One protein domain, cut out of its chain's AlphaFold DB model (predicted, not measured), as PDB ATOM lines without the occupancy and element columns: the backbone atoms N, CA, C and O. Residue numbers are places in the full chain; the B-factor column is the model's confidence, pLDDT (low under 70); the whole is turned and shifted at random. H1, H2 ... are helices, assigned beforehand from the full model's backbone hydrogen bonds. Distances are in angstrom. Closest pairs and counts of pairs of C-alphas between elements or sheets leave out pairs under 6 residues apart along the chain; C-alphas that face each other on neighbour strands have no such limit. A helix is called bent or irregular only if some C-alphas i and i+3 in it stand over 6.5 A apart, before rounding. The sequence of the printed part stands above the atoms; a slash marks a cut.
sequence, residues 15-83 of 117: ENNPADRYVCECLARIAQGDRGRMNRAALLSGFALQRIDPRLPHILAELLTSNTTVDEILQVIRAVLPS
ATOM      1  N   GLU A  15      29.149  72.258  33.953       96.06
ATOM      2  CA  GLU A  15      29.632  72.260  35.340       96.06
ATOM      3  C   GLU A  15      30.838  73.187  35.505       96.06
ATOM      4  O   GLU A  15      30.880  73.970  36.454       96.06
ATOM      5  N   ASN A  16      31.752  73.175  34.530       94.62
ATOM      6  CA  ASN A  16      33.031  73.881  34.622       94.62
ATOM      7  C   ASN A  16      33.114  75.138  33.748       94.62
ATOM      8  O   ASN A  16      33.994  75.962  33.976       94.62
ATOM      9  N   ASN A  17      32.231  75.295  32.757       96.12
ATOM     10  CA  ASN A  17      32.239  76.435  31.844       96.12
ATOM     11  C   ASN A  17      30.906  77.215  31.923       96.12
ATOM     12  O   ASN A  17      29.842  76.655  31.630       96.12
ATOM     13  N   PRO A  18      30.929  78.507  32.313       95.56
ATOM     14  CA  PRO A  18      29.721  79.322  32.432       95.56
ATOM     15  C   PRO A  18      29.046  79.611  31.082       95.56
ATOM     16  O   PRO A  18      27.816  79.682  31.037       95.56
ATOM     17  N   ALA A  19      29.805  79.718  29.988       96.56
ATOM     18  CA  ALA A  19      29.257  79.886  28.643       96.56
ATOM     19  C   ALA A  19      28.475  78.639  28.219       96.56
ATOM     20  O   ALA A  19      27.333  78.726  27.765       96.56
ATOM     21  N   ASP A  20      29.058  77.462  28.454       97.38
ATOM     22  CA  ASP A  20      28.421  76.174  28.179       97.38
ATOM     23  C   ASP A  20      27.145  75.998  29.007       97.38
ATOM     24  O   ASP A  20      26.124  75.537  28.489       97.38
ATOM     25  N   ARG A  21      27.175  76.410  30.282       97.44
ATOM     26  CA  ARG A  21      25.996  76.419  31.157       97.44
ATOM     27  C   ARG A  21      24.889  77.297  30.593       97.44
ATOM     28  O   ARG A  21      23.767  76.818  30.433       97.44
ATOM     29  N   TYR A  22      25.217  78.537  30.239       97.12
ATOM     30  CA  TYR A  22      24.270  79.468  29.639       97.12
ATOM     31  C   TYR A  22      23.645  78.894  28.357       97.12
ATOM     32  O   TYR A  22      22.422  78.882  28.207       97.12
ATOM     33  N   VAL A  23      24.458  78.324  27.459       96.69
ATOM     34  CA  VAL A  23      23.965  77.693  26.225       96.69
ATOM     35  C   VAL A  23      23.032  76.517  26.531       96.69
ATOM     36  O   VAL A  23      21.963  76.414  25.922       96.69
ATOM     37  N   CYS A  24      23.381  75.651  27.487       96.62
ATOM     38  CA  CYS A  24      22.520  74.549  27.923       96.62
ATOM     39  C   CYS A  24      21.168  75.044  28.466       96.62
ATOM     40  O   CYS A  24      20.124  74.505  28.087       96.62
ATOM     41  N   GLU A  25      21.164  76.094  29.291       96.75
ATOM     42  CA  GLU A  25      19.942  76.714  29.820       96.75
ATOM     43  C   GLU A  25      19.072  77.319  28.709       96.75
ATOM     44  O   GLU A  25      17.849  77.139  28.713       96.75
ATOM     45  N   CYS A  26      19.677  77.987  27.722       96.06
ATOM     46  CA  CYS A  26      18.962  78.497  26.553       96.06
ATOM     47  C   CYS A  26      18.337  77.363  25.732       96.06
ATOM     48  O   CYS A  26      17.160  77.430  25.372       96.06
ATOM     49  N   LEU A  27      19.093  76.296  25.455       96.00
ATOM     50  CA  LEU A  27      18.603  75.156  24.676       96.00
ATOM     51  C   LEU A  27      17.476  74.404  25.382       96.00
ATOM     52  O   LEU A  27      16.555  73.933  24.708       96.00
ATOM     53  N   ALA A  28      17.504  74.322  26.714       96.19
ATOM     54  CA  ALA A  28      16.433  73.712  27.498       96.19
ATOM     55  C   ALA A  28      15.081  74.418  27.289       96.19
ATOM     56  O   ALA A  28      14.046  73.752  27.273       96.19
ATOM     57  N   ARG A  29      15.090  75.737  27.045       96.88
ATOM     58  CA  ARG A  29      13.888  76.560  26.810       96.88
ATOM     59  C   ARG A  29      13.379  76.517  25.365       96.88
ATOM     60  O   ARG A  29      12.260  76.945  25.102       96.88
ATOM     61  N   ILE A  30      14.176  76.009  24.425       96.69
ATOM     62  CA  ILE A  30      13.808  75.911  23.007       96.69
ATOM     63  C   ILE A  30      13.159  74.551  22.735       96.69
ATOM     64  O   ILE A  30      13.677  73.504  23.143       96.69
ATOM     65  N   ALA A  31      12.049  74.560  21.991       96.56
ATOM     66  CA  ALA A  31      11.367  73.349  21.543       96.56
ATOM     67  C   ALA A  31      12.326  72.411  20.792       96.56
ATOM     68  O   ALA A  31      13.111  72.848  19.947       96.56
ATOM     69  N   GLN A  32      12.254  71.107  21.070       93.38
ATOM     70  CA  GLN A  32      13.231  70.124  20.583       93.38
ATOM     71  C   GLN A  32      13.427  70.157  19.057       93.38
ATOM     72  O   GLN A  32      14.568  70.095  18.596       93.38
ATOM     73  N   GLY A  33      12.345  70.310  18.285       93.88
ATOM     74  CA  GLY A  33      12.393  70.388  16.818       93.88
ATOM     75  C   GLY A  33      13.144  71.609  16.270       93.88
ATOM     76  O   GLY A  33      13.689  71.553  15.170       93.88
ATOM     77  N   ASP A  34      13.254  72.680  17.058       96.19
ATOM     78  CA  ASP A  34      13.863  73.946  16.642       96.19
ATOM     79  C   ASP A  34      15.322  74.106  17.091       96.19
ATOM     80  O   ASP A  34      16.057  74.926  16.531       96.19
ATOM     81  N   ARG A  35      15.791  73.289  18.044       95.56
ATOM     82  CA  ARG A  35      17.170  73.356  18.566       95.56
ATOM     83  C   ARG A  35      18.219  73.216  17.465       95.56
ATOM     84  O   ARG A  35      19.210  73.938  17.457       95.56
ATOM     85  N   GLY A  36      17.984  72.330  16.492       94.31
ATOM     86  CA  GLY A  36      18.887  72.149  15.352       94.31
ATOM     87  C   GLY A  36      19.000  73.401  14.474       94.31
ATOM     88  O   GLY A  36      20.099  73.751  14.038       94.31
ATOM     89  N   ARG A  37      17.883  74.112  14.259       95.62
ATOM     90  CA  ARG A  37      17.857  75.378  13.512       95.62
ATOM     91  C   ARG A  37      18.623  76.465  14.265       95.62
ATOM     92  O   ARG A  37      19.449  77.138  13.649       95.62
ATOM     93  N   MET A  38      18.402  76.580  15.576       96.62
ATOM     94  CA  MET A  38      19.107  77.537  16.436       96.62
ATOM     95  C   MET A  38      20.620  77.283  16.459       96.62
ATOM     96  O   MET A  38      21.395  78.185  16.159       96.62
ATOM     97  N   ASN A  39      21.050  76.045  16.718       95.94
ATOM     98  CA  ASN A  39      22.472  75.689  16.767       95.94
ATOM     99  C   ASN A  39      23.180  75.945  15.436       95.94
ATOM    100  O   ASN A  39      24.313  76.422  15.408       95.94
ATOM    101  N   ARG A  40      22.505  75.667  14.314       96.12
ATOM    102  CA  ARG A  40      23.047  75.988  12.993       96.12
ATOM    103  C   ARG A  40      23.200  77.497  12.803       96.12
ATOM    104  O   ARG A  40      24.207  77.917  12.243       96.12
ATOM    105  N   ALA A  41      22.229  78.299  13.240       97.56
ATOM    106  CA  ALA A  41      22.322  79.754  13.156       97.56
ATOM    107  C   ALA A  41      23.484  80.288  14.007       97.56
ATOM    108  O   ALA A  41      24.307  81.032  13.482       97.56
ATOM    109  N   ALA A  42      23.607  79.821  15.254       96.62
ATOM    110  CA  ALA A  42      24.687  80.191  16.170       96.62
ATOM    111  C   ALA A  42      26.082  79.849  15.612       96.62
ATOM    112  O   ALA A  42      27.002  80.667  15.661       96.62
ATOM    113  N   LEU A  43      26.230  78.663  15.006       96.81
ATOM    114  CA  LEU A  43      27.471  78.264  14.340       96.81
ATOM    115  C   LEU A  43      27.812  79.211  13.180       96.81
ATOM    116  O   LEU A  43      28.939  79.693  13.076       96.81
ATOM    117  N   LEU A  44      26.841  79.497  12.310       98.00
ATOM    118  CA  LEU A  44      27.052  80.360  11.147       98.00
ATOM    119  C   LEU A  44      27.352  81.810  11.541       98.00
ATOM    120  O   LEU A  44      28.207  82.427  10.911       98.00
ATOM    121  N   SER A  45      26.709  82.345  12.583       97.75
ATOM    122  CA  SER A  45      27.025  83.684  13.096       97.75
ATOM    123  C   SER A  45      28.438  83.753  13.673       97.75
ATOM    124  O   SER A  45      29.139  84.729  13.422       97.75
ATOM    125  N   GLY A  46      28.898  82.703  14.363       96.88
ATOM    126  CA  GLY A  46      30.289  82.601  14.808       96.88
ATOM    127  C   GLY A  46      31.271  82.689  13.635       96.88
ATOM    128  O   GLY A  46      32.195  83.495  13.656       96.88
ATOM    129  N   PHE A  47      31.021  81.951  12.550       97.69
ATOM    130  CA  PHE A  47      31.854  82.037  11.342       97.69
ATOM    131  C   PHE A  47      31.741  83.381  10.608       97.69
ATOM    132  O   PHE A  47      32.720  83.833  10.011       97.69
ATOM    133  N   ALA A  48      30.587  84.051  10.661       97.56
ATOM    134  CA  ALA A  48      30.449  85.405  10.129       97.56
ATOM    135  C   ALA A  48      31.356  86.392  10.884       97.56
ATOM    136  O   ALA A  48      32.032  87.201  10.254       97.56
ATOM    137  N   LEU A  49      31.445  86.268  12.211       95.94
ATOM    138  CA  LEU A  49      32.377  87.046  13.031       95.94
ATOM    139  C   LEU A  49      33.835  86.678  12.733       95.94
ATOM    140  O   LEU A  49      34.661  87.570  12.552       95.94
ATOM    141  N   GLN A  50      34.135  85.385  12.572       96.50
ATOM    142  CA  GLN A  50      35.469  84.908  12.190       96.50
ATOM    143  C   GLN A  50      35.951  85.511  10.866       96.50
ATOM    144  O   GLN A  50      37.138  85.785  10.696       96.50
ATOM    145  N   ARG A  51      35.033  85.716   9.912       96.31
ATOM    146  CA  ARG A  51      35.342  86.316   8.609       96.31
ATOM    147  C   ARG A  51      35.779  87.782   8.718       96.31
ATOM    148  O   ARG A  51      36.477  88.247   7.812       96.31
ATOM    149  N   ILE A  52      35.349  88.478   9.774       92.81
ATOM    150  CA  ILE A  52      35.709  89.867  10.077       92.81
ATOM    151  C   ILE A  52      37.059  89.908  10.804       92.81
ATOM    152  O   ILE A  52      37.974  90.576  10.331       92.81
ATOM    153  N   ASP A  53      37.194  89.171  11.910       94.44
ATOM    154  CA  ASP A  53      38.461  88.949  12.616       94.44
ATOM    155  C   ASP A  53      38.442  87.548  13.260       94.44
ATOM    156  O   ASP A  53      37.482  87.204  13.959       94.44
ATOM    157  N   PRO A  54      39.488  86.724  13.060       94.94
ATOM    158  CA  PRO A  54      39.505  85.335  13.515       94.94
ATOM    159  C   PRO A  54      39.454  85.166  15.041       94.94
ATOM    160  O   PRO A  54      39.124  84.079  15.510       94.94
ATOM    161  N   ARG A  55      39.761  86.205  15.826       95.81
ATOM    162  CA  ARG A  55      39.757  86.155  17.297       95.81
ATOM    163  C   ARG A  55      38.364  86.361  17.891       95.81
ATOM    164  O   ARG A  55      38.110  85.891  18.997       95.81
ATOM    165  N   LEU A  56      37.458  87.030  17.168       96.25
ATOM    166  CA  LEU A  56      36.128  87.399  17.673       96.25
ATOM    167  C   LEU A  56      35.308  86.217  18.203       96.25
ATOM    168  O   LEU A  56      34.785  86.344  19.309       96.25
ATOM    169  N   PRO A  57      35.186  85.075  17.496       97.00
ATOM    170  CA  PRO A  57      34.371  83.966  17.988       97.00
ATOM    171  C   PRO A  57      34.881  83.427  19.323       97.00
ATOM    172  O   PRO A  57      34.082  83.103  20.192       97.00
ATOM    173  N   HIS A  58      36.204  83.369  19.494       95.88
ATOM    174  CA  HIS A  58      36.831  82.857  20.708       95.88
ATOM    175  C   HIS A  58      36.643  83.811  21.887       95.88
ATOM    176  O   HIS A  58      36.210  83.382  22.949       95.88
ATOM    177  N   ILE A  59      36.901  85.108  21.693       96.81
ATOM    178  CA  ILE A  59      36.764  86.099  22.771       96.81
ATOM    179  C   ILE A  59      35.296  86.249  23.184       96.81
ATOM    180  O   ILE A  59      34.996  86.333  24.369       96.81
ATOM    181  N   LEU A  60      34.368  86.249  22.223       97.06
ATOM    182  CA  LEU A  60      32.939  86.343  22.526       97.06
ATOM    183  C   LEU A  60      32.397  85.070  23.182       97.06
ATOM    184  O   LEU A  60      31.508  85.172  24.020       97.06
ATOM    185  N   ALA A  61      32.927  83.894  22.833       96.31
ATOM    186  CA  ALA A  61      32.595  82.655  23.531       96.31
ATOM    187  C   ALA A  61      33.089  82.674  24.986       96.31
ATOM    188  O   ALA A  61      32.349  82.251  25.865       96.31
ATOM    189  N   GLU A  62      34.288  83.209  25.242       94.88
ATOM    190  CA  GLU A  62      34.841  83.349  26.598       94.88
ATOM    191  C   GLU A  62      34.078  84.388  27.438       94.88
ATOM    192  O   GLU A  62      33.867  84.205  28.633       94.88
ATOM    193  N   LEU A  63      33.619  85.475  26.809       96.50
ATOM    194  CA  LEU A  63      32.822  86.522  27.458       96.50
ATOM    195  C   LEU A  63      31.414  86.040  27.854       96.50
ATOM    196  O   LEU A  63      30.777  86.635  28.726       96.50
ATOM    197  N   LEU A  64      30.890  85.016  27.175       97.25
ATOM    198  CA  LEU A  64      29.492  84.616  27.278       97.25
ATOM    199  C   LEU A  64      29.168  83.992  28.642       97.25
ATOM    200  O   LEU A  64      29.693  82.957  29.030       97.25
ATOM    201  N   THR A  65      28.216  84.592  29.343       95.56
ATOM    202  CA  THR A  65      27.649  84.135  30.611       95.56
ATOM    203  C   THR A  65      26.192  84.598  30.702       95.56
ATOM    204  O   THR A  65      25.722  85.385  29.879       95.56
ATOM    205  N   SER A  66      25.474  84.184  31.746       93.56
ATOM    206  CA  SER A  66      24.102  84.646  32.008       93.56
ATOM    207  C   SER A  66      23.980  86.153  32.273       93.56
ATOM    208  O   SER A  66      22.871  86.678  32.220       93.56
ATOM    209  N   ASN A  67      25.094  86.840  32.547       94.69
ATOM    210  CA  ASN A  67      25.128  88.272  32.846       94.69
ATOM    211  C   ASN A  67      25.697  89.115  31.701       94.69
ATOM    212  O   ASN A  67      25.769  90.333  31.844       94.69
ATOM    213  N   THR A  68      26.116  88.497  30.590       96.12
ATOM    214  CA  THR A  68      26.745  89.224  29.485       96.12
ATOM    215  C   THR A  68      25.804  90.280  28.930       96.12
ATOM    216  O   THR A  68      24.676  89.995  28.517       96.12
ATOM    217  N   THR A  69      26.297  91.509  28.889       96.94
ATOM    218  CA  THR A  69      25.544  92.674  28.429       96.94
ATOM    219  C   THR A  69      25.877  93.030  26.985       96.94
ATOM    220  O   THR A  69      26.910  92.650  26.427       96.94
ATOM    221  N   VAL A  70      24.996  93.815  26.360       96.50
ATOM    222  CA  VAL A  70      25.243  94.364  25.020       96.50
ATOM    223  C   VAL A  70      26.483  95.264  25.019       96.50
ATOM    224  O   VAL A  70      27.272  95.204  24.077       96.50
ATOM    225  N   ASP A  71      26.687  96.057  26.072       97.12
ATOM    226  CA  ASP A  71      27.812  96.990  26.164       97.12
ATOM    227  C   ASP A  71      29.164  96.268  26.210       97.12
ATOM    228  O   ASP A  71      30.082  96.656  25.485       97.12
ATOM    229  N   GLU A  72      29.276  95.172  26.966       96.44
ATOM    230  CA  GLU A  72      30.491  94.343  27.009       96.44
ATOM    231  C   GLU A  72      30.802  93.720  25.643       96.44
ATOM    232  O   GLU A  72      31.945  93.765  25.179       96.44
ATOM    233  N   ILE A  73      29.779  93.196  24.955       96.69
ATOM    234  CA  ILE A  73      29.927  92.646  23.600       96.69
ATOM    235  C   ILE A  73      30.435  93.730  22.641       96.69
ATOM    236  O   ILE A  73      31.392  93.507  21.893       96.69
ATOM    237  N   LEU A  74      29.822  94.917  22.660       95.81
ATOM    238  CA  LEU A  74      30.228  96.031  21.802       95.81
ATOM    239  C   LEU A  74      31.641  96.519  22.129       95.81
ATOM    240  O   LEU A  74      32.390  96.854  21.209       95.81
ATOM    241  N   GLN A  75      32.023  96.546  23.404       95.06
ATOM    242  CA  GLN A  75      33.371  96.911  23.830       95.06
ATOM    243  C   GLN A  75      34.408  95.920  23.294       95.06
ATOM    244  O   GLN A  75      35.408  96.354  22.719       95.06
ATOM    245  N   VAL A  76      34.155  94.613  23.405       94.81
ATOM    246  CA  VAL A  76      35.035  93.579  22.840       94.81
ATOM    247  C   VAL A  76      35.157  93.727  21.327       94.81
ATOM    248  O   VAL A  76      36.270  93.745  20.800       94.81
ATOM    249  N   ILE A  77      34.038  93.893  20.619       94.19
ATOM    250  CA  ILE A  77      34.057  94.061  19.161       94.19
ATOM    251  C   ILE A  77      34.882  95.296  18.778       94.19
ATOM    252  O   ILE A  77      35.767  95.203  17.931       94.19
ATOM    253  N   ARG A  78      34.658  96.441  19.432       93.38
ATOM    254  CA  ARG A  78      35.415  97.680  19.179       93.38
ATOM    255  C   ARG A  78      36.904  97.553  19.502       93.38
ATOM    256  O   ARG A  78      37.702  98.207  18.845       93.38
ATOM    257  N   ALA A  79      37.270  96.754  20.502       92.31
ATOM    258  CA  ALA A  79      38.664  96.539  20.885       92.31
ATOM    259  C   ALA A  79      39.411  95.618  19.906       92.31
ATOM    260  O   ALA A  79      40.614  95.773  19.704       92.31
ATOM    261  N   VAL A  80      38.711  94.649  19.312       92.00
ATOM    262  CA  VAL A  80      39.302  93.704  18.354       92.00
ATOM    263  C   VAL A  80      39.391  94.313  16.958       92.00
ATOM    264  O   VAL A  80      40.385  94.098  16.259       92.00
ATOM    265  N   LEU A  81      38.369  95.067  16.550       88.75
ATOM    266  CA  LEU A  81      38.349  95.708  15.245       88.75
ATOM    267  C   LEU A  81      39.306  96.907  15.218       88.75
ATOM    268  O   LEU A  81      39.288  97.728  16.135       88.75
ATOM    269  N   PRO A  82      40.119  97.059  14.160       76.75
ATOM    270  CA  PRO A  82      40.910  98.265  13.992       76.75
ATOM    271  C   PRO A  82      39.963  99.462  13.916       76.75
ATOM    272  O   PRO A  82      39.004  99.462  13.143       76.75
ATOM    273  N   SER A  83      40.225 100.486  14.725       69.81
ATOM    274  CA  SER A  83      39.497 101.749  14.649       69.81
ATOM    275  C   SER A  83      39.540 102.282  13.214       69.81
ATOM    276  O   SER A  83      40.613 102.333  12.616       69.81
TER     277      SER A  83
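What this domain is: This is residues 15 to 83 of the 117 residues of an uncharacterized protein of Mixta intestinalis (UniProt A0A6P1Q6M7). Three helices make a triangle: long H2 is one side, H1 and H3 the others, and H4 folds back on H3. The 69 printed residues hold four named helices, H1 to H4, and no named strand: all helix. The whole is only just compact, close to loose, with a radius of gyration of the C-alphas of 13.2 A and spans of 41 by 23 by 20 A.

Where its parts are: H1, residues 18 to 29, begins at C-alpha 18 (29.721, 79.322, 32.432) and is 17.0 A long. H2, residues 32 to 52, is 31.7 A and only just irregular: C-alphas 33 and 36 are 6.9 A apart. H3 is residues 56 to 63, 10.4 A. H4, residues 70 to 80, 15.6 A, ends at C-alpha 80 (39.302, 93.704, 18.354).

How they stand to each other: H3 is the hub. H1, with residue 19 alone, only just touches it with 3 pairs of C-alphas within 8 A, about perpendicular at 90 degrees; the closest C-alphas, Ala 19 and Ala 61, are 6.7 A apart. H2 touches H3 with residues 46 to 50 alone, C-alphas Gly 46 and Pro 57 closest at 5.4 A. H3 and H4 touch as a helical hairpin, C-alphas Leu 60 and Ile 73 closest at 7.1 A. Every O i to N i+4 pair is within hydrogen-bond range in H3 and H4, 7 of 8 in H1 and 14 of 17 in H2.

The domain as a whole: The farthest C-alphas, Gln 32 and Ser 83, are 41.5 A apart. The printed part has no cut and no long link; residue 83 alone is under pLDDT 70.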